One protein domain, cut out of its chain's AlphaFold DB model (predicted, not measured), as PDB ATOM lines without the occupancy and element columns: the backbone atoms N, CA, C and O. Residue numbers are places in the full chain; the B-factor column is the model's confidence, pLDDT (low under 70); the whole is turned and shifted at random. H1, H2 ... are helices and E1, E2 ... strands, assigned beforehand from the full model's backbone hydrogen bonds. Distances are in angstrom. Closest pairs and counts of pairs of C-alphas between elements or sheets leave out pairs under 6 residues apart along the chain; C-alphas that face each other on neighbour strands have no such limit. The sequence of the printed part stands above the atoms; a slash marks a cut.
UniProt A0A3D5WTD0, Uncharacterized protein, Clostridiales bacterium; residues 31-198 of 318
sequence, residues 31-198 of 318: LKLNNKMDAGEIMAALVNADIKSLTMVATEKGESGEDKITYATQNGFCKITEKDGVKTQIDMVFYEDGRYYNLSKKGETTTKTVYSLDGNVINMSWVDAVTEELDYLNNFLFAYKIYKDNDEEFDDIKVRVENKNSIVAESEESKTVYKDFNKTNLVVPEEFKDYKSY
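What this domain is: This is residues 31 to 198 of the 318 residues of an uncharacterized protein of Clostridiales bacterium (UniProt A0A3D5WTD0). One long, twisted sheet of nine strands makes a wall, with the long helix H2 packed over one face of the part that runs from E7 to E3 and the short helix H1 beside H2 near the E7 end. The last stretch, residues 180 to 198, has no named element and runs across the opposite face of the sheet, toward the E6 edge. The printed part has 168 residues with two named helices and nine named strands, in the order H1 E1 E2 E3 E4 E5 E6 H2 E7 E8 E9. The sheet's order is E6 E5 E4 E3 E2 E1 E9 E8 E7, all antiparallel, and the class is mixed, helices and strands. The whole is compact, with a radius of gyration of the C-alphas of 17.6 A and spans of 55 by 38 by 24 A.

Where its parts are: The sheet's first six strands in the chain are E1, residues 53 to 60, 22.8 A long; E2, residues 66 to 73, 22.5 A; E3, residues 76 to 83, 23.6 A; E4, residues 86 to 96, 28.7 A; E5, residues 99 to 106, 23.0 A; and E6, residues 109 to 116, 23.1 A. E1 begins at C-alpha 53 (-27.101, 1.672, -11.942). E4, the longest strand, bends by 55 degrees at residue 89. The other strands are shorter: E7, residues 157 to 162, 15.8 A; E8, residues 166 to 171, 16.5 A; and E9, residues 174 to 179, 16.4 A, ending at C-alpha 179 (-33.276, 8.741, -10.693). H1 is residues 39 to 48, 14.2 A long, and begins at C-alpha 39 (-42.529, 3.527, 1.033). H2 is residues 129 to 149, 30.3 A long.

How they stand to each other: E1 to E6 form a meander, each strand the antiparallel neighbour of the one before, and E7 to E9 form a second one. The two meet where E1 and E9 are antiparallel neighbours at 161 degrees, with N 57 and O 177 2.9 A apart, within hydrogen-bond range. E1 and E2 are a hairpin, with N 56 and O 70 at 2.8 A. In the hairpin of E3 and E4, N 79 and O 91 are 2.8 A apart, within hydrogen-bond range. At one edge, the hairpin of E5 and E6 has N 111 and O 104 at 2.8 A; at the other, that of E7 and E8 has N 158 and O 170 at 2.8 A. E6 and E7 are the edge strands and are apart. From edge to edge the strands' lines turn by 72 degrees. H2 is on one face of the sheet, in two layers, a helix over a sheet. Its closest C-alphas to E2 are Ala 129 and Ala 72, 5.4 A apart; toward the other edge, Tyr 144 and Ile 157 of E7 are closest at 6.4 A. H2 and E9 are near each other. H1 and H2 touch, H2 with its residues 138 to 145 alone; the closest C-alphas, those of Ala 39 and Leu 141, are 5.3 A apart. H1 and H2 run opposite ways at a shallow tilt of 29 degrees. H1 only grazes the sheet, with its residues 39 to 42. In H1 and H2 every O i to N i+4 pair is within hydrogen-bond range.

The domain as a whole: The two C-alphas farthest apart are those of Asp 151 and Ser 197, 56.9 A. The printed part has no cut. The link from E6 to H2, residues 117 to 128, is long, and that from H2 to E7 is short but not tight; the other links between named elements are tight. The mean pLDDT of the printed part is 89.7, and residues 62 to 65 and 151 to 155 are under 70.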
ATOM      1  N   LEU A  31     -38.250  -0.823 -13.721       86.81
ATOM      2  CA  LEU A  31     -38.736  -0.153 -12.518       86.81
ATOM      3  C   LEU A  31     -39.956   0.707 -12.873       86.81
ATOM      4  O   LEU A  31     -39.856   1.670 -13.632       86.81
ATOM      5  N   LYS A  32     -41.110   0.369 -12.299       85.94
ATOM      6  CA  LYS A  32     -42.351   1.129 -12.464       85.94
ATOM      7  C   LYS A  32     -42.656   1.858 -11.171       85.94
ATOM      8  O   LYS A  32     -43.022   1.220 -10.192       85.94
ATOM      9  N   LEU A  33     -42.544   3.182 -11.189       90.31
ATOM     10  CA  LEU A  33     -42.916   4.028 -10.061       90.31
ATOM     11  C   LEU A  33     -44.244   4.739 -10.335       90.31
ATOM     12  O   LEU A  33     -44.588   5.074 -11.472       90.31
ATOM     13  N   ASN A  34     -45.003   4.991  -9.275       89.44
ATOM     14  CA  ASN A  34     -46.236   5.766  -9.315       89.44
ATOM     15  C   ASN A  34     -46.246   6.749  -8.140       89.44
ATOM     16  O   ASN A  34     -45.884   6.387  -7.030       89.44
ATOM     17  N   ASN A  35     -46.703   7.979  -8.379       89.75
ATOM     18  CA  ASN A  35     -46.789   9.057  -7.387       89.75
ATOM     19  C   ASN A  35     -47.634   8.702  -6.149       89.75
ATOM     20  O   ASN A  35     -47.559   9.403  -5.147       89.75
ATOM     21  N   LYS A  36     -48.465   7.656  -6.229       88.69
ATOM     22  CA  LYS A  36     -49.288   7.161  -5.117       88.69
ATOM     23  C   LYS A  36     -48.632   6.053  -4.291       88.69
ATOM     24  O   LYS A  36     -49.253   5.627  -3.326       88.69
ATOM     25  N   MET A  37     -47.450   5.574  -4.685       90.75
ATOM     26  CA  MET A  37     -46.790   4.481  -3.976       90.75
ATOM     27  C   MET A  37     -46.389   4.902  -2.566       90.75
ATOM     28  O   MET A  37     -45.811   5.977  -2.379       90.75
ATOM     29  N   ASP A  38     -46.662   4.042  -1.591       89.75
ATOM     30  CA  ASP A  38     -46.090   4.165  -0.256       89.75
ATOM     31  C   ASP A  38     -44.634   3.661  -0.208       89.75
ATOM     32  O   ASP A  38     -44.117   3.061  -1.152       89.75
ATOM     33  N   ALA A  39     -43.933   3.916   0.901       89.94
ATOM     34  CA  ALA A  39     -42.529   3.527   1.033       89.94
ATOM     35  C   ALA A  39     -42.300   2.007   0.977       89.94
ATOM     36  O   ALA A  39     -41.264   1.570   0.479       89.94
ATOM     37  N   GLY A  40     -43.259   1.200   1.442       89.31
ATOM     38  CA  GLY A  40     -43.214  -0.258   1.319       89.31
ATOM     39  C   GLY A  40     -43.304  -0.715  -0.135       89.31
ATOM     40  O   GLY A  40     -42.508  -1.545  -0.572       89.31
ATOM     41  N   GLU A  41     -44.223  -0.125  -0.899       92.56
ATOM     42  CA  GLU A  41     -44.373  -0.377  -2.335       92.56
ATOM     43  C   GLU A  41     -43.128   0.053  -3.123       92.56
ATOM     44  O   GLU A  41     -42.689  -0.675  -4.017       92.56
ATOM     45  N   ILE A  42     -42.512   1.186  -2.763       93.12
ATOM     46  CA  ILE A  42     -41.256   1.655  -3.368       93.12
ATOM     47  C   ILE A  42     -40.115   0.666  -3.092       93.12
ATOM     48  O   ILE A  42     -39.443   0.249  -4.036       93.12
ATOM     49  N   MET A  43     -39.911   0.250  -1.834       91.31
ATOM     50  CA  MET A  43     -38.876  -0.735  -1.474       91.31
ATOM     51  C   MET A  43     -39.054  -2.043  -2.258       91.31
ATOM     52  O   MET A  43     -38.103  -2.554  -2.852       91.31
ATOM     53  N   ALA A  44     -40.283  -2.561  -2.334       88.81
ATOM     54  CA  ALA A  44     -40.582  -3.770  -3.098       88.81
ATOM     55  C   ALA A  44     -40.315  -3.594  -4.605       88.81
ATOM     56  O   ALA A  44     -39.805  -4.509  -5.257       88.81
ATOM     57  N   ALA A  45     -40.639  -2.430  -5.174       90.81
ATOM     58  CA  ALA A  45     -40.378  -2.132  -6.579       90.81
ATOM     59  C   ALA A  45     -38.873  -2.094  -6.892       90.81
ATOM     60  O   ALA A  45     -38.459  -2.673  -7.896       90.81
ATOM     61  N   LEU A  46     -38.062  -1.478  -6.025       91.44
ATOM     62  CA  LEU A  46     -36.602  -1.424  -6.168       91.44
ATOM     63  C   LEU A  46     -35.978  -2.826  -6.153       91.44
ATOM     64  O   LEU A  46     -35.194  -3.152  -7.044       91.44
ATOM     65  N   VAL A  47     -36.378  -3.679  -5.203       86.88
ATOM     66  CA  VAL A  47     -35.897  -5.072  -5.112       86.88
ATOM     67  C   VAL A  47     -36.264  -5.872  -6.366       86.88
ATOM     68  O   VAL A  47     -35.425  -6.571  -6.932       86.88
ATOM     69  N   ASN A  48     -37.505  -5.748  -6.844       87.19
ATOM     70  CA  ASN A  48     -37.977  -6.480  -8.025       87.19
ATOM     71  C   ASN A  48     -37.326  -6.015  -9.338       87.19
ATOM     72  O   ASN A  48     -37.254  -6.790 -10.298       87.19
ATOM     73  N   ALA A  49     -36.886  -4.758  -9.397       88.00
ATOM     74  CA  ALA A  49     -36.304  -4.162 -10.591       88.00
ATOM     75  C   ALA A  49     -34.824  -4.520 -10.815       88.00
ATOM     76  O   ALA A  49     -34.314  -4.222 -11.896       88.00
ATOM     77  N   ASP A  50     -34.157  -5.170  -9.846       87.88
ATOM     78  CA  ASP A  50     -32.750  -5.604  -9.945       87.88
ATOM     79  C   ASP A  50     -31.853  -4.444 -10.417       87.88
ATOM     80  O   ASP A  50     -31.312  -4.462 -11.525       87.88
ATOM     81  N   ILE A  51     -31.811  -3.366  -9.623       92.25
ATOM     82  CA  ILE A  51     -31.126  -2.117  -9.980       92.25
ATOM     83  C   ILE A  51     -29.607  -2.333 -10.046       92.25
ATOM     84  O   ILE A  51     -28.991  -2.794  -9.093       92.25
ATOM     85  N   LYS A  52     -29.000  -1.956 -11.176       92.75
ATOM     86  CA  LYS A  52     -27.567  -2.095 -11.501       92.75
ATOM     87  C   LYS A  52     -26.861  -0.767 -11.752       92.75
ATOM     88  O   LYS A  52     -25.637  -0.728 -11.882       92.75
ATOM     89  N   SER A  53     -27.622   0.312 -11.876       95.94
ATOM     90  CA  SER A  53     -27.101   1.672 -11.942       95.94
ATOM     91  C   SER A  53     -28.173   2.676 -11.541       95.94
ATOM     92  O   SER A  53     -29.367   2.404 -11.689       95.94
ATOM     93  N   LEU A  54     -27.755   3.826 -11.018       97.12
ATOM     94  CA  LEU A  54     -28.633   4.961 -10.741       97.12
ATOM     95  C   LEU A  54     -27.837   6.265 -10.652       97.12
ATOM     96  O   LEU A  54     -26.625   6.264 -10.431       97.12
ATOM     97  N   THR A  55     -28.540   7.382 -10.795       97.38
ATOM     98  CA  THR A  55     -28.015   8.718 -10.526       97.38
ATOM     99  C   THR A  55     -28.646   9.247  -9.245       97.38
ATOM    100  O   THR A  55     -29.871   9.246  -9.105       97.38
ATOM    101  N   MET A  56     -27.814   9.749  -8.341       96.31
ATOM    102  CA  MET A  56     -28.228  10.470  -7.145       96.31
ATOM    103  C   MET A  56     -27.869  11.951  -7.290       96.31
ATOM    104  O   MET A  56     -26.763  12.285  -7.705       96.31
ATOM    105  N   VAL A  57     -28.797  12.835  -6.931       95.44
ATOM    106  CA  VAL A  57     -28.550  14.277  -6.791       95.44
ATOM    107  C   VAL A  57     -28.921  14.679  -5.372       95.44
ATOM    108  O   VAL A  57     -30.105  14.667  -5.039       95.44
ATOM    109  N   ALA A  58     -27.929  14.992  -4.547       92.31
ATOM    110  CA  ALA A  58     -28.104  15.441  -3.174       92.31
ATOM    111  C   ALA A  58     -27.776  16.933  -3.057       92.31
ATOM    112  O   ALA A  58     -26.724  17.369  -3.508       92.31
ATOM    113  N   THR A  59     -28.659  17.689  -2.421       89.81
ATOM    114  CA  THR A  59     -28.502  19.115  -2.124       89.81
ATOM    115  C   THR A  59     -28.532  19.288  -0.612       89.81
ATOM    116  O   THR A  59     -29.532  18.932   0.024       89.81
ATOM    117  N   GLU A  60     -27.458  19.817  -0.030       82.81
ATOM    118  CA  GLU A  60     -27.445  20.219   1.382       82.81
ATOM    119  C   GLU A  60     -28.212  21.535   1.566       82.81
ATOM    120  O   GLU A  60     -28.033  22.499   0.819       82.81
ATOM    121  N   LYS A  61     -29.084  21.581   2.572       72.81
ATOM    122  CA  LYS A  61     -29.853  22.766   2.950       72.81
ATOM    123  C   LYS A  61     -29.104  23.482   4.075       72.81
ATOM    124  O   LYS A  61     -28.975  22.947   5.168       72.81
ATOM    125  N   GLY A  62     -28.593  24.684   3.813       63.19
ATOM    126  CA  GLY A  62     -27.834  25.471   4.796       63.19
ATOM    127  C   GLY A  62     -26.661  26.233   4.174       63.19
ATOM    128  O   GLY A  62     -26.543  26.311   2.956       63.19
ATOM    129  N   GLU A  63     -25.786  26.806   5.011       52.88
ATOM    130  CA  GLU A  63     -24.692  27.705   4.585       52.88
ATOM    131  C   GLU A  63     -23.612  27.041   3.700       52.88
ATOM    132  O   GLU A  63     -22.855  27.742   3.022       52.88
ATOM    133  N   SER A  64     -23.521  25.702   3.675       64.88
ATOM    134  CA  SER A  64     -22.589  24.988   2.790       64.88
ATOM    135  C   SER A  64     -23.000  25.114   1.319       64.88
ATOM    136  O   SER A  64     -22.134  25.432   0.496       64.88
ATOM    137  N   GLY A  65     -24.295  24.946   1.015       69.75
ATOM    138  CA  GLY A  65     -24.893  25.110  -0.316       69.75
ATOM    139  C   GLY A  65     -24.290  24.202  -1.391       69.75
ATOM    140  O   GLY A  65     -24.184  24.615  -2.543       69.75
ATOM    141  N   GLU A  66     -23.816  23.011  -1.013       85.94
ATOM    142  CA  GLU A  66     -23.180  22.083  -1.950       85.94
ATOM    143  C   GLU A  66     -24.201  21.134  -2.586       85.94
ATOM    144  O   GLU A  66     -24.981  20.468  -1.895       85.94
ATOM    145  N   ASP A  67     -24.124  21.025  -3.911       90.94
ATOM    146  CA  ASP A  67     -24.802  20.006  -4.699       90.94
ATOM    147  C   ASP A  67     -23.832  18.859  -4.993       90.94
ATOM    148  O   ASP A  67     -22.688  19.058  -5.402       90.94
ATOM    149  N   LYS A  68     -24.289  17.626  -4.792       94.25
ATOM    150  CA  LYS A  68     -23.526  16.399  -5.024       94.25
ATOM    151  C   LYS A  68     -24.277  15.537  -6.022       94.25
ATOM    152  O   LYS A  68     -25.386  15.080  -5.751       94.25
ATOM    153  N   ILE A  69     -23.663  15.286  -7.172       95.81
ATOM    154  CA  ILE A  69     -24.199  14.398  -8.204       95.81
ATOM    155  C   ILE A  69     -23.349  13.130  -8.233       95.81
ATOM    156  O   ILE A  69     -22.174  13.189  -8.595       95.81
ATOM    157  N   THR A  70     -23.942  11.989  -7.890       96.81
ATOM    158  CA  THR A  70     -23.291  10.673  -7.948       96.81
ATOM    159  C   THR A  70     -23.889   9.844  -9.078       96.81
ATOM    160  O   THR A  70     -25.090   9.585  -9.111       96.81
ATOM    161  N   TYR A  71     -23.039   9.391  -9.992       97.56
ATOM    162  CA  TYR A  71     -23.351   8.407 -11.023       97.56
ATOM    163  C   TYR A  71     -22.854   7.046 -10.542       97.56
ATOM    164  O   TYR A  71     -21.652   6.785 -10.601       97.56
ATOM    165  N   ALA A  72     -23.754   6.204 -10.036       96.94
ATOM    166  CA  ALA A  72     -23.420   4.916  -9.436       96.94
ATOM    167  C   ALA A  72     -23.715   3.752 -10.392       96.94
ATOM    168  O   ALA A  72     -24.756   3.701 -11.054       96.94
ATOM    169  N   THR A  73     -22.797   2.791 -10.439       95.88
ATOM    170  CA  THR A  73     -22.905   1.526 -11.177       95.88
ATOM    171  C   THR A  73     -22.354   0.382 -10.321       95.88
ATOM    172  O   THR A  73     -21.617   0.623  -9.366       95.88
ATOM    173  N   GLN A  74     -22.623  -0.870 -10.697       92.44
ATOM    174  CA  GLN A  74     -22.020  -2.032 -10.021       92.44
ATOM    175  C   GLN A  74     -20.491  -2.125 -10.173       92.44
ATOM    176  O   GLN A  74     -19.844  -2.882  -9.455       92.44
ATOM    177  N   ASN A  75     -19.911  -1.368 -11.108       92.38
ATOM    178  CA  ASN A  75     -18.475  -1.355 -11.376       92.38
ATOM    179  C   ASN A  75     -17.783  -0.091 -10.854       92.38
ATOM    180  O   ASN A  75     -16.598   0.095 -11.129       92.38
ATOM    181  N   GLY A  76     -18.491   0.777 -10.127       94.38
ATOM    182  CA  GLY A  76     -17.922   1.996  -9.561       94.38
ATOM    183  C   GLY A  76     -18.858   3.192  -9.596       94.38
ATOM    184  O   GLY A  76     -20.005   3.102 -10.046       94.38
ATOM    185  N   PHE A  77     -18.330   4.338  -9.177       96.44
ATOM    186  CA  PHE A  77     -19.026   5.613  -9.195       96.44
ATOM    187  C   PHE A  77     -18.154   6.767  -9.694       96.44
ATOM    188  O   PHE A  77     -16.923   6.746  -9.617       96.44
ATOM    189  N   CYS A  78     -18.831   7.821 -10.142       97.50
ATOM    190  CA  CYS A  78     -18.279   9.165 -10.248       97.50
ATOM    191  C   CYS A  78     -19.168  10.113  -9.447       97.50
ATOM    192  O   CYS A  78     -20.371  10.176  -9.688       97.50
ATOM    193  N   LYS A  79     -18.580  10.869  -8.525       97.00
ATOM    194  CA  LYS A  79     -19.247  11.888  -7.724       97.00
ATOM    195  C   LYS A  79     -18.658  13.251  -8.048       97.00
ATOM    196  O   LYS A  79     -17.442  13.434  -8.010       97.00
ATOM    197  N   ILE A  80     -19.532  14.193  -8.360       96.50
ATOM    198  CA  ILE A  80     -19.197  15.581  -8.651       96.50
ATOM    199  C   ILE A  80     -19.828  16.431  -7.554       96.50
ATOM    200  O   ILE A  80     -21.041  16.370  -7.362       96.50
ATOM    201  N   THR A  81     -19.007  17.197  -6.843       95.12
ATOM    202  CA  THR A  81     -19.476  18.215  -5.901       95.12
ATOM    203  C   THR A  81     -19.382  19.577  -6.569       95.12
ATOM    204  O   THR A  81     -18.338  19.939  -7.125       95.12
ATOM    205  N   GLU A  82     -20.465  20.333  -6.495       92.81
ATOM    206  CA  GLU A  82     -20.596  21.679  -7.026       92.81
ATOM    207  C   GLU A  82     -21.039  22.634  -5.918       92.81
ATOM    208  O   GLU A  82     -21.791  22.268  -5.017       92.81
ATOM    209  N   LYS A  83     -20.562  23.873  -5.987       89.94
ATOM    210  CA  LYS A  83     -21.020  24.981  -5.153       89.94
ATOM    211  C   LYS A  83     -21.260  26.175  -6.060       89.94
ATOM    212  O   LYS A  83     -20.386  26.516  -6.854       89.94
ATOM    213  N   ASP A  84     -22.451  26.765  -5.987       86.56
ATOM    214  CA  ASP A  84     -22.863  27.887  -6.843       86.56
ATOM    215  C   ASP A  84     -22.694  27.600  -8.355       86.56
ATOM    216  O   ASP A  84     -22.303  28.464  -9.139       86.56
ATOM    217  N   GLY A  85     -22.944  26.350  -8.772       84.69
ATOM    218  CA  GLY A  85     -22.773  25.885 -10.158       84.69
ATOM    219  C   GLY A  85     -21.315  25.704 -10.602       84.69
ATOM    220  O   GLY A  85     -21.052  25.449 -11.779       84.69
ATOM    221  N   VAL A  86     -20.355  25.836  -9.684       89.25
ATOM    222  CA  VAL A  86     -18.930  25.618  -9.941       89.25
ATOM    223  C   VAL A  86     -18.501  24.288  -9.342       89.25
ATOM    224  O   VAL A  86     -18.667  24.039  -8.152       89.25
ATOM    225  N   LYS A  87     -17.875  23.443 -10.162       92.38
ATOM    226  CA  LYS A  87     -17.299  22.170  -9.728       92.38
ATOM    227  C   LYS A  87     -16.148  22.387  -8.738       92.38
ATOM    228  O   LYS A  87     -15.117  22.952  -9.101       92.38
ATOM    229  N   THR A  88     -16.296  21.892  -7.512       93.81
ATOM    230  CA  THR A  88     -15.299  22.028  -6.434       93.81
ATOM    231  C   THR A  88     -14.523  20.739  -6.177       93.81
ATOM    232  O   THR A  88     -13.344  20.793  -5.805       93.81
ATOM    233  N   GLN A  89     -15.155  19.582  -6.400       96.06
ATOM    234  CA  GLN A  89     -14.539  18.275  -6.189       96.06
ATOM    235  C   GLN A  89     -15.056  17.223  -7.175       96.06
ATOM    236  O   GLN A  89     -16.217  17.229  -7.581       96.06
ATOM    237  N   ILE A  90     -14.168  16.300  -7.540       97.31
ATOM    238  CA  ILE A  90     -14.483  15.071  -8.266       97.31
ATOM    239  C   ILE A  90     -13.888  13.915  -7.483       97.31
ATOM    240  O   ILE A  90     -12.690  13.940  -7.205       97.31
ATOM    241  N   ASP A  91     -14.694  12.898  -7.209       96.88
ATOM    242  CA  ASP A  91     -14.230  11.601  -6.728       96.88
ATOM    243  C   ASP A  91     -14.710  10.527  -7.702       96.88
ATOM    244  O   ASP A  91     -15.893  10.467  -8.033       96.88
ATOM    245  N   MET A  92     -13.808   9.675  -8.173       96.19
ATOM    246  CA  MET A  92     -14.132   8.621  -9.121       96.19
ATOM    247  C   MET A  92     -13.398   7.340  -8.736       96.19
ATOM    248  O   MET A  92     -12.167   7.296  -8.707       96.19
ATOM    249  N   VAL A  93     -14.167   6.291  -8.452       94.44
ATOM    250  CA  VAL A  93     -13.647   4.964  -8.114       94.44
ATOM    251  C   VAL A  93     -14.342   3.942  -8.983       94.44
ATOM    252  O   VAL A  93     -15.567   3.893  -9.003       94.44
ATOM    253  N   PHE A  94     -13.582   3.133  -9.711       94.75
ATOM    254  CA  PHE A  94     -14.161   2.109 -10.572       94.75
ATOM    255  C   PHE A  94     -13.171   1.009 -10.923       94.75
ATOM    256  O   PHE A  94     -11.954   1.145 -10.772       94.75
ATOM    257  N   TYR A  95     -13.731  -0.087 -11.418       91.94
ATOM    258  CA  TYR A  95     -13.008  -1.231 -11.936       91.94
ATOM    259  C   TYR A  95     -13.291  -1.402 -13.433       91.94
ATOM    260  O   TYR A  95     -14.448  -1.470 -13.850       91.94
ATOM    261  N   GLU A  96     -12.232  -1.491 -14.236       92.06
ATOM    262  CA  GLU A  96     -12.302  -1.748 -15.678       92.06
ATOM    263  C   GLU A  96     -11.081  -2.584 -16.095       92.06
ATOM    264  O   GLU A  96      -9.964  -2.308 -15.661       92.06
ATOM    265  N   ASP A  97     -11.281  -3.619 -16.917       89.81
ATOM    266  CA  ASP A  97     -10.211  -4.381 -17.581       89.81
ATOM    267  C   ASP A  97      -9.063  -4.857 -16.662       89.81
ATOM    268  O   ASP A  97      -7.881  -4.758 -16.992       89.81
ATOM    269  N   GLY A  98      -9.393  -5.382 -15.475       89.94
ATOM    270  CA  GLY A  98      -8.379  -5.881 -14.535       89.94
ATOM    271  C   GLY A  98      -7.632  -4.788 -13.766       89.94
ATOM    272  O   GLY A  98      -6.669  -5.094 -13.058       89.94
ATOM    273  N   ARG A  99      -8.073  -3.532 -13.875       93.00
ATOM    274  CA  ARG A  99      -7.492  -2.372 -13.200       93.00
ATOM    275  C   ARG A  99      -8.508  -1.717 -12.277       93.00
ATOM    276  O   ARG A  99      -9.685  -1.594 -12.604       93.00
ATOM    277  N   TYR A 100      -8.025  -1.286 -11.119       93.75
ATOM    278  CA  TYR A 100      -8.790  -0.482 -10.175       93.75
ATOM    279  C   TYR A 100      -8.294   0.959 -10.213       93.75
ATOM    280  O   TYR A 100      -7.092   1.215 -10.103       93.75
ATOM    281  N   TYR A 101      -9.229   1.889 -10.326       94.81
ATOM    282  CA  TYR A 101      -8.980   3.318 -10.420       94.81
ATOM    283  C   TYR A 101      -9.526   4.004  -9.173       94.81
ATOM    284  O   TYR A 101     -10.673   3.789  -8.796       94.81
ATOM    285  N   ASN A 102      -8.704   4.843  -8.548       94.62
ATOM    286  CA  ASN A 102      -9.107   5.773  -7.502       94.62
ATOM    287  C   ASN A 102      -8.541   7.149  -7.854       94.62
ATOM    288  O   ASN A 102      -7.343   7.423  -7.699       94.62
ATOM    289  N   LEU A 103      -9.416   7.971  -8.421       97.12
ATOM    290  CA  LEU A 103      -9.101   9.262  -9.002       97.12
ATOM    291  C   LEU A 103      -9.864  10.336  -8.235       97.12
ATOM    292  O   LEU A 103     -11.057  10.196  -7.974       97.12
ATOM    293  N   SER A 104      -9.191  11.429  -7.894       97.38
ATOM    294  CA  SER A 104      -9.868  12.565  -7.279       97.38
ATOM    295  C   SER A 104      -9.233  13.887  -7.659       97.38
ATOM    296  O   SER A 104      -8.038  13.968  -7.949       97.38
ATOM    297  N   LYS A 105     -10.047  14.936  -7.698       97.50
ATOM    298  CA  LYS A 105      -9.593  16.308  -7.905       97.50
ATOM    299  C   LYS A 105     -10.301  17.217  -6.921       97.50
ATOM    300  O   LYS A 105     -11.525  17.213  -6.866       97.50
ATOM    301  N   LYS A 106      -9.533  18.010  -6.175       95.50
ATOM    302  CA  LYS A 106     -10.043  19.023  -5.247       95.50
ATOM    303  C   LYS A 106      -9.151  20.255  -5.308       95.50
ATOM    304  O   LYS A 106      -7.980  20.200  -4.925       95.50
ATOM    305  N   GLY A 107      -9.698  21.359  -5.817       89.06
ATOM    306  CA  GLY A 107      -8.901  22.539  -6.162       89.06
ATOM    307  C   GLY A 107      -7.758  22.176  -7.119       89.06
ATOM    308  O   GLY A 107      -7.980  21.560  -8.163       89.06
ATOM    309  N   GLU A 108      -6.529  22.520  -6.740       90.00
ATOM    310  CA  GLU A 108      -5.316  22.207  -7.513       90.00
ATOM    311  C   GLU A 108      -4.798  20.776  -7.286       90.00
ATOM    312  O   GLU A 108      -4.000  20.264  -8.072       90.00
ATOM    313  N   THR A 109      -5.261  20.095  -6.233       95.25
ATOM    314  CA  THR A 109      -4.786  18.749  -5.896       95.25
ATOM    315  C   THR A 109      -5.484  17.710  -6.763       95.25
ATOM    316  O   THR A 109      -6.711  17.627  -6.781       95.25
ATOM    317  N   THR A 110      -4.694  16.889  -7.459       96.56
ATOM    318  CA  THR A 110      -5.186  15.777  -8.281       96.56
ATOM    319  C   THR A 110      -4.524  14.474  -7.848       96.56
ATOM    320  O   THR A 110      -3.299  14.360  -7.865       96.56
ATOM    321  N   THR A 111      -5.333  13.477  -7.506       95.50
ATOM    322  CA  THR A 111      -4.900  12.111  -7.204       95.50
ATOM    323  C   THR A 111      -5.221  11.211  -8.388       95.50
ATOM    324  O   THR A 111      -6.359  11.175  -8.852       95.50
ATOM    325  N   LYS A 112      -4.218  10.473  -8.874       96.12
ATOM    326  CA  LYS A 112      -4.348   9.506  -9.972       96.12
ATOM    327  C   LYS A 112      -3.769   8.171  -9.534       96.12
ATOM    328  O   LYS A 112      -2.635   7.838  -9.870       96.12
ATOM    329  N   THR A 113      -4.516   7.434  -8.719       95.31
ATOM    330  CA  THR A 113      -4.063   6.129  -8.236       95.31
ATOM    331  C   THR A 113      -4.686   5.034  -9.085       95.31
ATOM    332  O   THR A 113      -5.906   4.899  -9.125       95.31
ATOM    333  N   VAL A 114      -3.845   4.231  -9.737       96.12
ATOM    334  CA  VAL A 114      -4.281   3.073 -10.523       96.12
ATOM    335  C   VAL A 114      -3.547   1.833 -10.042       96.12
ATOM    336  O   VAL A 114      -2.323   1.848  -9.894       96.12
ATOM    337  N   TYR A 115      -4.296   0.761  -9.798       94.44
ATOM    338  CA  TYR A 115      -3.753  -0.534  -9.420       94.44
ATOM    339  C   TYR A 115      -4.005  -1.580 -10.505       94.44
ATOM    340  O   TYR A 115      -5.144  -1.761 -10.931       94.44
ATOM    341  N   SER A 116      -2.956  -2.297 -10.913       93.19
ATOM    342  CA  SER A 116      -3.097  -3.530 -11.693       93.19
ATOM    343  C   SER A 116      -3.396  -4.680 -10.743       93.19
ATOM    344  O   SER A 116      -2.647  -4.895  -9.786       93.19
ATOM    345  N   LEU A 117      -4.485  -5.413 -10.987       91.06
ATOM    346  CA  LEU A 117      -4.836  -6.550 -10.141       91.06
ATOM    347  C   LEU A 117      -4.014  -7.804 -10.466       91.06
ATOM    348  O   LEU A 117      -3.998  -8.710  -9.645       91.06
ATOM    349  N   ASP A 118      -3.334  -7.883 -11.615       86.50
ATOM    350  CA  ASP A 118      -2.473  -9.017 -12.005       86.50
ATOM    351  C   ASP A 118      -3.148 -10.397 -11.836       86.50
ATOM    352  O   ASP A 118      -2.558 -11.356 -11.342       86.50
ATOM    353  N   GLY A 119      -4.430 -10.492 -12.208       86.94
ATOM    354  CA  GLY A 119      -5.232 -11.718 -12.089       86.94
ATOM    355  C   GLY A 119      -5.874 -11.951 -10.715       86.94
ATOM    356  O   GLY A 119      -6.624 -12.912 -10.558       86.94
ATOM    357  N   ASN A 120      -5.637 -11.075  -9.733       92.38
ATOM    358  CA  ASN A 120      -6.361 -11.086  -8.462       92.38
ATOM    359  C   ASN A 120      -7.818 -10.641  -8.646       92.38
ATOM    360  O   ASN A 120      -8.131  -9.811  -9.503       92.38
ATOM    361  N   VAL A 121      -8.710 -11.167  -7.807       91.25
ATOM    362  CA  VAL A 121     -10.154 -10.941  -7.915       91.25
ATOM    363  C   VAL A 121     -10.606 -10.038  -6.780       91.25
ATOM    364  O   VAL A 121     -10.618 -10.445  -5.615       91.25
ATOM    365  N   ILE A 122     -10.999  -8.811  -7.115       89.75
ATOM    366  CA  ILE A 122     -11.567  -7.867  -6.153       89.75
ATOM    367  C   ILE A 122     -12.915  -8.378  -5.626       89.75
ATOM    368  O   ILE A 122     -13.675  -9.045  -6.333       89.75
ATOM    369  N   ASN A 123     -13.214  -8.089  -4.362       88.94
ATOM    370  CA  ASN A 123     -14.560  -8.256  -3.844       88.94
ATOM    371  C   ASN A 123     -15.432  -7.129  -4.420       88.94
ATOM    372  O   ASN A 123     -15.304  -5.982  -4.007       88.94
ATOM    373  N   MET A 124     -16.304  -7.439  -5.384       85.88
ATOM    374  CA  MET A 124     -17.101  -6.417  -6.078       85.88
ATOM    375  C   MET A 124     -18.010  -5.610  -5.144       85.88
ATOM    376  O   MET A 124     -18.326  -4.479  -5.485       85.88
ATOM    377  N   SER A 125     -18.356  -6.112  -3.950       83.12
ATOM    378  CA  SER A 125     -19.120  -5.332  -2.963       83.12
ATOM    379  C   SER A 125     -18.401  -4.057  -2.501       83.12
ATOM    380  O   SER A 125     -19.035  -3.184  -1.929       83.12
ATOM    381  N   TRP A 126     -17.086  -3.954  -2.719       78.12
ATOM    382  CA  TRP A 126     -16.293  -2.754  -2.430       78.12
ATOM    383  C   TRP A 126     -16.332  -1.694  -3.530       78.12
ATOM    384  O   TRP A 126     -15.918  -0.561  -3.304       78.12
ATOM    385  N   VAL A 127     -16.752  -2.075  -4.735       85.31
ATOM    386  CA  VAL A 127     -16.801  -1.186  -5.904       85.31
ATOM    387  C   VAL A 127     -18.247  -0.928  -6.331       85.31
ATOM    388  O   VAL A 127     -18.534   0.074  -6.982       85.31
ATOM    389  N   ASP A 128     -19.165  -1.813  -5.945       89.88
ATOM    390  CA  ASP A 128     -20.591  -1.691  -6.192       89.88
ATOM    391  C   ASP A 128     -21.203  -0.552  -5.367       89.88
ATOM    392  O   ASP A 128     -21.751  -0.744  -4.280       89.88
ATOM    393  N   ALA A 129     -21.137   0.647  -5.936       91.12
ATOM    394  CA  ALA A 129     -21.751   1.836  -5.371       91.12
ATOM    395  C   ALA A 129     -23.285   1.768  -5.397       91.12
ATOM    396  O   ALA A 129     -23.943   2.468  -4.639       91.12
ATOM    397  N   VAL A 130     -23.887   0.935  -6.251       93.31
ATOM    398  CA  VAL A 130     -25.351   0.836  -6.340       93.31
ATOM    399  C   VAL A 130     -25.918   0.198  -5.088       93.31
ATOM    400  O   VAL A 130     -26.914   0.693  -4.567       93.31
ATOM    401  N   THR A 131     -25.275  -0.858  -4.590       89.81
ATOM    402  CA  THR A 131     -25.683  -1.498  -3.335       89.81
ATOM    403  C   THR A 131     -25.650  -0.498  -2.175       89.81
ATOM    404  O   THR A 131     -26.647  -0.367  -1.470       89.81
ATOM    405  N   GLU A 132     -24.565   0.270  -2.025       87.50
ATOM    406  CA  GLU A 132     -24.452   1.289  -0.971       87.50
ATOM    407  C   GLU A 132     -25.551   2.366  -1.079       87.50
ATOM    408  O   GLU A 132     -26.237   2.664  -0.099       87.50
ATOM    409  N   GLU A 133     -25.780   2.915  -2.274       91.19
ATOM    410  CA  GLU A 133     -26.786   3.968  -2.470       91.19
ATOM    411  C   GLU A 133     -28.223   3.466  -2.258       91.19
ATOM    412  O   GLU A 133     -29.075   4.180  -1.716       91.19
ATOM    413  N   LEU A 134     -28.511   2.222  -2.653       92.19
ATOM    414  CA  LEU A 134     -29.802   1.591  -2.382       92.19
ATOM    415  C   LEU A 134     -29.986   1.292  -0.897       92.19
ATOM    416  O   LEU A 134     -31.105   1.431  -0.406       92.19
ATOM    417  N   ASP A 135     -28.931   0.926  -0.171       89.94
ATOM    418  CA  ASP A 135     -28.990   0.732   1.277       89.94
ATOM    419  C   ASP A 135     -29.317   2.047   1.998       89.94
ATOM    420  O   ASP A 135     -30.188   2.065   2.875       89.94
ATOM    421  N   TYR A 136     -28.709   3.171   1.597       88.50
ATOM    422  CA  TYR A 136     -29.082   4.489   2.128       88.50
ATOM    423  C   TYR A 136     -30.547   4.833   1.840       88.50
ATOM    424  O   TYR A 136     -31.279   5.209   2.761       88.50
ATOM    425  N   LEU A 137     -31.004   4.650   0.598       92.62
ATOM    426  CA  LEU A 137     -32.401   4.895   0.231       92.62
ATOM    427  C   LEU A 137     -33.363   3.988   1.013       92.62
ATOM    428  O   LEU A 137     -34.364   4.467   1.544       92.62
ATOM    429  N   ASN A 138     -33.064   2.694   1.130       90.44
ATOM    430  CA  ASN A 138     -33.887   1.733   1.865       90.44
ATOM    431  C   ASN A 138     -33.980   2.087   3.350       90.44
ATOM    432  O   ASN A 138     -35.070   2.027   3.919       90.44
ATOM    433  N   ASN A 139     -32.879   2.515   3.972       86.75
ATOM    434  CA  ASN A 139     -32.894   3.001   5.351       86.75
ATOM    435  C   ASN A 139     -33.816   4.219   5.507       86.75
ATOM    436  O   ASN A 139     -34.588   4.290   6.465       86.75
ATOM    437  N   PHE A 140     -33.787   5.143   4.544       87.06
ATOM    438  CA  PHE A 140     -34.641   6.331   4.539       87.06
ATOM    439  C   PHE A 140     -36.128   5.979   4.362       87.06
ATOM    440  O   PHE A 140     -36.984   6.464   5.102       87.06
ATOM    441  N   LEU A 141     -36.437   5.079   3.422       90.56
ATOM    442  CA  LEU A 141     -37.788   4.560   3.174       90.56
ATOM    443  C   LEU A 141     -38.348   3.820   4.392       90.56
ATOM    444  O   LEU A 141     -39.511   4.008   4.753       90.56
ATOM    445  N   PHE A 142     -37.523   2.997   5.038       87.88
ATOM    446  CA  PHE A 142     -37.895   2.249   6.231       87.88
ATOM    447  C   PHE A 142     -38.173   3.175   7.419       87.88
ATOM    448  O   PHE A 142     -39.205   3.026   8.072       87.88
ATOM    449  N   ALA A 143     -37.301   4.160   7.661       84.62
ATOM    450  CA  ALA A 143     -37.511   5.167   8.697       84.62
ATOM    451  C   ALA A 143     -38.822   5.934   8.465       84.62
ATOM    452  O   ALA A 143     -39.674   5.968   9.351       84.62
ATOM    453  N   TYR A 144     -39.033   6.453   7.250       85.81
ATOM    454  CA  TYR A 144     -40.268   7.152   6.881       85.81
ATOM    455  C   TYR A 144     -41.519   6.290   7.106       85.81
ATOM    456  O   TYR A 144     -42.519   6.774   7.636       85.81
ATOM    457  N   LYS A 145     -41.469   5.001   6.740       85.94
ATOM    458  CA  LYS A 145     -42.586   4.074   6.957       85.94
ATOM    459  C   LYS A 145     -42.912   3.892   8.440       85.94
ATOM    460  O   LYS A 145     -44.081   3.965   8.798       85.94
ATOM    461  N   ILE A 146     -41.903   3.661   9.282       83.56
ATOM    462  CA  ILE A 146     -42.100   3.463  10.727       83.56
ATOM    463  C   ILE A 146     -42.765   4.681  11.365       83.56
ATOM    464  O   ILE A 146     -43.730   4.511  12.104       83.56
ATOM    465  N   TYR A 147     -42.274   5.888  11.083       78.38
ATOM    466  CA  TYR A 147     -42.835   7.102  11.683       78.38
ATOM    467  C   TYR A 147     -44.282   7.328  11.252       78.38
ATOM    468  O   TYR A 147     -45.154   7.531  12.093       78.38
ATOM    469  N   LYS A 148     -44.559   7.178   9.951       80.00
ATOM    470  CA  LYS A 148     -45.916   7.299   9.412       80.00
ATOM    471  C   LYS A 148     -46.883   6.272  10.012       80.00
ATOM    472  O   LYS A 148     -48.023   6.621  10.298       80.00
ATOM    473  N   ASP A 149     -46.447   5.024  10.187       82.62
ATOM    474  CA  ASP A 149     -47.291   3.948  10.725       82.62
ATOM    475  C   ASP A 149     -47.547   4.110  12.245       82.62
ATOM    476  O   ASP A 149     -48.547   3.592  12.743       82.62
ATOM    477  N   ASN A 150     -46.688   4.834  12.977       80.12
ATOM    478  CA  ASN A 150     -46.825   5.087  14.420       80.12
ATOM    479  C   ASN A 150     -47.513   6.420  14.775       80.12
ATOM    480  O   ASN A 150     -47.638   6.715  15.962       80.12
ATOM    481  N   ASP A 151     -47.948   7.210  13.784       69.50
ATOM    482  CA  ASP A 151     -48.501   8.567  13.981       69.50
ATOM    483  C   ASP A 151     -47.562   9.476  14.806       69.50
ATOM    484  O   ASP A 151     -47.985  10.386  15.517       69.50
ATOM    485  N   GLU A 152     -46.257   9.191  14.741       64.75
ATOM    486  CA  GLU A 152     -45.221  10.034  15.322       64.75
ATOM    487  C   GLU A 152     -44.896  11.125  14.296       64.75
ATOM    488  O   GLU A 152     -44.422  10.830  13.194       64.75
ATOM    489  N   GLU A 153     -45.157  12.387  14.647       54.50
ATOM    490  CA  GLU A 153     -44.676  13.539  13.881       54.50
ATOM    491  C   GLU A 153     -43.144  13.517  13.876       54.50
ATOM    492  O   GLU A 153     -42.475  13.896  14.837       54.50
ATOM    493  N   PHE A 154     -42.587  13.039  12.770       60.34
ATOM    494  CA  PHE A 154     -41.226  13.342  12.367       60.34
ATOM    495  C   PHE A 154     -41.342  14.255  11.145       60.34
ATOM    496  O   PHE A 154     -41.271  13.798  10.000       60.34
ATOM    497  N   ASP A 155     -41.604  15.543  11.398       56.28
ATOM    498  CA  ASP A 155     -41.833  16.592  10.383       56.28
ATOM    499  C   ASP A 155     -40.679  16.735   9.369       56.28
ATOM    500  O   ASP A 155     -40.832  17.298   8.275       56.28
ATOM    501  N   ASP A 156     -39.550  16.117   9.695       71.88
ATOM    502  CA  ASP A 156     -38.264  16.316   9.055       71.88
ATOM    503  C   ASP A 156     -37.934  15.252   8.015       71.88
ATOM    504  O   ASP A 156     -36.805  15.236   7.543       71.88
ATOM    505  N   ILE A 157     -38.836  14.321   7.668       81.81
ATOM    506  CA  ILE A 157     -38.565  13.300   6.640       81.81
ATOM    507  C   ILE A 157     -39.747  13.150   5.678       81.81
ATOM    508  O   ILE A 157     -40.849  12.750   6.046       81.81
ATOM    509  N   LYS A 158     -39.501  13.399   4.389       87.75
ATOM    510  CA  LYS A 158     -40.484  13.276   3.307       87.75
ATOM    511  C   LYS A 158     -39.948  12.375   2.207       87.75
ATOM    512  O   LYS A 158     -38.878  12.618   1.654       87.75
ATOM    513  N   VAL A 159     -40.743  11.374   1.840       90.69
ATOM    514  CA  VAL A 159     -40.503  10.532   0.666       90.69
ATOM    515  C   VAL A 159     -41.635  10.728  -0.327       90.69
ATOM    516  O   VAL A 159     -42.809  10.692   0.039       90.69
ATOM    517  N   ARG A 160     -41.292  10.904  -1.602       92.56
ATOM    518  CA  ARG A 160     -42.272  10.943  -2.692       92.56
ATOM    519  C   ARG A 160     -41.681  10.439  -3.999       92.56
ATOM    520  O   ARG A 160     -40.484  10.559  -4.240       92.56
ATOM    521  N   VAL A 161     -42.547   9.938  -4.871       94.25
ATOM    522  CA  VAL A 161     -42.200   9.672  -6.270       94.25
ATOM    523  C   VAL A 161     -42.489  10.924  -7.095       94.25
ATOM    524  O   VAL A 161     -43.607  11.441  -7.081       94.25
ATOM    525  N   GLU A 162     -41.491  11.390  -7.841       92.62
ATOM    526  CA  GLU A 162     -41.626  12.471  -8.820       92.62
ATOM    527  C   GLU A 162     -41.520  11.903 -10.244       92.62
ATOM    528  O   GLU A 162     -40.840  10.906 -10.497       92.62
ATOM    529  N   ASN A 163     -42.255  12.505 -11.186       86.38
ATOM    530  CA  ASN A 163     -42.208  12.195 -12.624       86.38
ATOM    531  C   ASN A 163     -42.369  10.706 -13.008       86.38
ATOM    532  O   ASN A 163     -42.043  10.315 -14.128       86.38
ATOM    533  N   LYS A 164     -42.910   9.872 -12.101       85.25
ATOM    534  CA  LYS A 164     -43.042   8.407 -12.239       85.25
ATOM    535  C   LYS A 164     -41.723   7.669 -12.518       85.25
ATOM    536  O   LYS A 164     -41.751   6.527 -12.975       85.25
ATOM    537  N   ASN A 165     -40.579   8.298 -12.269       85.88
ATOM    538  CA  ASN A 165     -39.267   7.721 -12.566       85.88
ATOM    539  C   ASN A 165     -38.160   8.143 -11.588       85.88
ATOM    540  O   ASN A 165     -37.041   7.646 -11.713       85.88
ATOM    541  N   SER A 166     -38.459   9.011 -10.619       94.50
ATOM    542  CA  SER A 166     -37.531   9.393  -9.562       94.50
ATOM    543  C   SER A 166     -38.162   9.260  -8.184       94.50
ATOM    544  O   SER A 166     -39.374   9.398  -8.009       94.50
ATOM    545  N   ILE A 167     -37.315   9.001  -7.197       96.81
ATOM    546  CA  ILE A 167     -37.671   8.967  -5.783       96.81
ATOM    547  C   ILE A 167     -36.961  10.142  -5.127       96.81
ATOM    548  O   ILE A 167     -35.750  10.295  -5.267       96.81
ATOM    549  N   VAL A 168     -37.717  10.981  -4.432       95.38
ATOM    550  CA  VAL A 168     -37.180  12.086  -3.646       95.38
ATOM    551  C   VAL A 168     -37.285  11.731  -2.178       95.38
ATOM    552  O   VAL A 168     -38.379  11.458  -1.688       95.38
ATOM    553  N   ALA A 169     -36.141  11.758  -1.509       92.44
ATOM    554  CA  ALA A 169     -35.970  11.632  -0.076       92.44
ATOM    555  C   ALA A 169     -35.490  12.986   0.447       92.44
ATOM    556  O   ALA A 169     -34.491  13.520  -0.025       92.44
ATOM    557  N   GLU A 170     -36.228  13.592   1.362       91.00
ATOM    558  CA  GLU A 170     -35.977  14.962   1.792       91.00
ATOM    559  C   GLU A 170     -36.069  15.064   3.305       91.00
ATOM    560  O   GLU A 170     -37.009  14.538   3.894       91.00
ATOM    561  N   SER A 171     -35.106  15.762   3.902       86.44
ATOM    562  CA  SER A 171     -35.126  16.183   5.294       86.44
ATOM    563  C   SER A 171     -35.015  17.694   5.465       86.44
ATOM    564  O   SER A 171     -34.939  18.426   4.472       86.44
ATOM    565  N   GLU A 172     -35.026  18.195   6.703       82.88
ATOM    566  CA  GLU A 172     -34.725  19.609   6.979       82.88
ATOM    567  C   GLU A 172     -33.337  20.018   6.473       82.88
ATOM    568  O   GLU A 172     -33.176  21.105   5.925       82.88
ATOM    569  N   GLU A 173     -32.361  19.115   6.585       82.88
ATOM    570  CA  GLU A 173     -30.954  19.372   6.258       82.88
ATOM    571  C   GLU A 173     -30.588  19.029   4.811       82.88
ATOM    572  O   GLU A 173     -29.551  19.461   4.314       82.88
ATOM    573  N   SER A 174     -31.391  18.226   4.110       86.75
ATOM    574  CA  SER A 174     -30.990  17.726   2.793       86.75
ATOM    575  C   SER A 174     -32.159  17.380   1.883       86.75
ATOM    576  O   SER A 174     -33.279  17.126   2.321       86.75
ATOM    577  N   LYS A 175     -31.907  17.356   0.578       92.25
ATOM    578  CA  LYS A 175     -32.809  16.773  -0.415       92.25
ATOM    579  C   LYS A 175     -32.004  15.882  -1.340       92.25
ATOM    580  O   LYS A 175     -31.098  16.366  -2.005       92.25
ATOM    581  N   THR A 176     -32.404  14.626  -1.456       94.12
ATOM    582  CA  THR A 176     -31.784  13.646  -2.340       94.12
ATOM    583  C   THR A 176     -32.793  13.129  -3.355       94.12
ATOM    584  O   THR A 176     -33.887  12.683  -3.011       94.12
ATOM    585  N   VAL A 177     -32.430  13.187  -4.633       96.38
ATOM    586  CA  VAL A 177     -33.217  12.674  -5.754       96.38
ATOM    587  C   VAL A 177     -32.495  11.479  -6.361       96.38
ATOM    588  O   VAL A 177     -31.426  11.627  -6.949       96.38
ATOM    589  N   TYR A 178     -33.115  10.308  -6.264       97.31
ATOM    590  CA  TYR A 178     -32.678   9.074  -6.908       97.31
ATOM    591  C   TYR A 178     -33.431   8.911  -8.228       97.31
ATOM    592  O   TYR A 178     -34.664   8.943  -8.254       97.31
ATOM    593  N   LYS A 179     -32.709   8.774  -9.338       96.25
ATOM    594  CA  LYS A 179     -33.276   8.741 -10.693       96.25
ATOM    595  C   LYS A 179     -32.407   7.923 -11.646       96.25
ATOM    596  O   LYS A 179     -31.367   7.401 -11.263       96.25
ATOM    597  N   ASP A 180     -32.848   7.823 -12.900       95.31
ATOM    598  CA  ASP A 180     -32.110   7.159 -13.986       95.31
ATOM    599  C   ASP A 180     -31.738   5.697 -13.681       95.31
ATOM    600  O   ASP A 180     -30.760   5.155 -14.195       95.31
ATOM    601  N   PHE A 181     -32.564   5.032 -12.869       94.88
ATOM    602  CA  PHE A 181     -32.430   3.622 -12.520       94.88
ATOM    603  C   PHE A 181     -32.239   2.753 -13.772       94.88
ATOM    604  O   PHE A 181     -33.056   2.794 -14.696       94.88
ATOM    605  N   ASN A 182     -31.161   1.967 -13.800       93.62
ATOM    606  CA  ASN A 182     -30.728   1.119 -14.918       93.62
ATOM    607  C   ASN A 182     -30.458   1.864 -16.241       93.62
ATOM    608  O   ASN A 182     -30.373   1.233 -17.296       93.62
ATOM    609  N   LYS A 183     -30.334   3.195 -16.207       94.12
ATOM    610  CA  LYS A 183     -30.032   4.060 -17.363       94.12
ATOM    611  C   LYS A 183     -28.747   4.866 -17.172       94.12
ATOM    612  O   LYS A 183     -28.233   5.426 -18.137       94.12
ATOM    613  N   THR A 184     -28.217   4.909 -15.952       95.62
ATOM    614  CA  THR A 184     -26.951   5.569 -15.634       95.62
ATOM    615  C   THR A 184     -25.760   4.764 -16.141       95.62
ATOM    616  O   THR A 184     -25.691   3.549 -15.948       95.62
ATOM    617  N   ASN A 185     -24.805   5.469 -16.744       94.38
ATOM    618  CA  ASN A 185     -23.471   4.967 -17.057       94.38
ATOM    619  C   ASN A 185     -22.448   5.654 -16.151       94.38
ATOM    620  O   ASN A 185     -22.694   6.755 -15.655       94.38
ATOM    621  N   LEU A 186     -21.284   5.030 -15.984       91.94
ATOM    622  CA  LEU A 186     -20.159   5.671 -15.317       91.94
ATOM    623  C   LEU A 186     -19.722   6.896 -16.134       91.94
ATOM    624  O   LEU A 186     -19.338   6.778 -17.298       91.94
ATOM    625  N   VAL A 187     -19.799   8.075 -15.523       93.88
ATOM    626  CA  VAL A 187     -19.352   9.328 -16.137       93.88
ATOM    627  C   VAL A 187     -17.853   9.479 -15.912       93.88
ATOM    628  O   VAL A 187     -17.386   9.358 -14.785       93.88
ATOM    629  N   VAL A 188     -17.109   9.773 -16.978       96.19
ATOM    630  CA  VAL A 188     -15.686  10.129 -16.914       96.19
ATOM    631  C   VAL A 188     -15.569  11.636 -17.150       96.19
ATOM    632  O   VAL A 188     -15.803  12.086 -18.272       96.19
ATOM    633  N   PRO A 189     -15.245  12.436 -16.123       95.00
ATOM    634  CA  PRO A 189     -15.048  13.872 -16.292       95.00
ATOM    635  C   PRO A 189     -13.839  14.196 -17.179       95.00
ATOM    636  O   PRO A 189     -12.880  13.425 -17.242       95.00
ATOM    637  N   GLU A 190     -13.854  15.365 -17.823       95.50
ATOM    638  CA  GLU A 190     -12.784  15.844 -18.717       95.50
ATOM    639  C   GLU A 190     -11.394  15.807 -18.055       95.50
ATOM    640  O   GLU A 190     -10.393  15.505 -18.702       95.50
ATOM    641  N   GLU A 191     -11.335  16.048 -16.745       95.31
ATOM    642  CA  GLU A 191     -10.114  16.020 -15.935       95.31
ATOM    643  C   GLU A 191      -9.437  14.642 -15.877       95.31
ATOM    644  O   GLU A 191      -8.242  14.562 -15.582       95.31
ATOM    645  N   PHE A 192     -10.188  13.579 -16.173       97.12
ATOM    646  CA  PHE A 192      -9.731  12.192 -16.178       97.12
ATOM    647  C   PHE A 192      -9.955  11.493 -17.520       97.12
ATOM    648  O   PHE A 192      -9.877  10.270 -17.581       97.12
ATOM    649  N   LYS A 193     -10.204  12.221 -18.617       96.25
ATOM    650  CA  LYS A 193     -10.493  11.620 -19.935       96.25
ATOM    651  C   LYS A 193      -9.420  10.647 -20.437       96.25
ATOM    652  O   LYS A 193      -9.709   9.753 -21.226       96.25
ATOM    653  N   ASP A 194      -8.180  10.835 -19.995       96.38
ATOM    654  CA  ASP A 194      -7.008  10.053 -20.370       96.38
ATOM    655  C   ASP A 194      -6.694   8.924 -19.375       96.38
ATOM    656  O   ASP A 194      -5.637   8.316 -19.478       96.38
ATOM    657  N   TYR A 195      -7.600   8.584 -18.449       96.81
ATOM    658  CA  TYR A 195      -7.349   7.608 -17.377       96.81
ATOM    659  C   TYR A 195      -6.770   6.262 -17.837       96.81
ATOM    660  O   TYR A 195      -6.036   5.615 -17.091       96.81
ATOM    661  N   LYS A 196      -7.069   5.827 -19.067       95.69
ATOM    662  CA  LYS A 196      -6.546   4.571 -19.625       95.69
ATOM    663  C   LYS A 196      -5.020   4.572 -19.782       95.69
ATOM    664  O   LYS A 196      -4.421   3.498 -19.749       95.69
ATOM    665  N   SER A 197      -4.396   5.746 -19.922       96.00
ATOM    666  CA  SER A 197      -2.939   5.902 -20.030       96.00
ATOM    667  C   SER A 197      -2.233   6.031 -18.680       96.00
ATOM    668  O   SER A 197      -1.006   6.087 -18.648       96.00
ATOM    669  N   TYR A 198      -2.970   6.098 -17.568       96.62
ATOM    670  CA  TYR A 198      -2.357   6.264 -16.255       96.62
ATOM    671  C   TYR A 198      -1.544   5.030 -15.878       96.62
ATOM    672  O   TYR A 198      -2.019   3.894 -15.968       96.62
TER     673      TYR A 198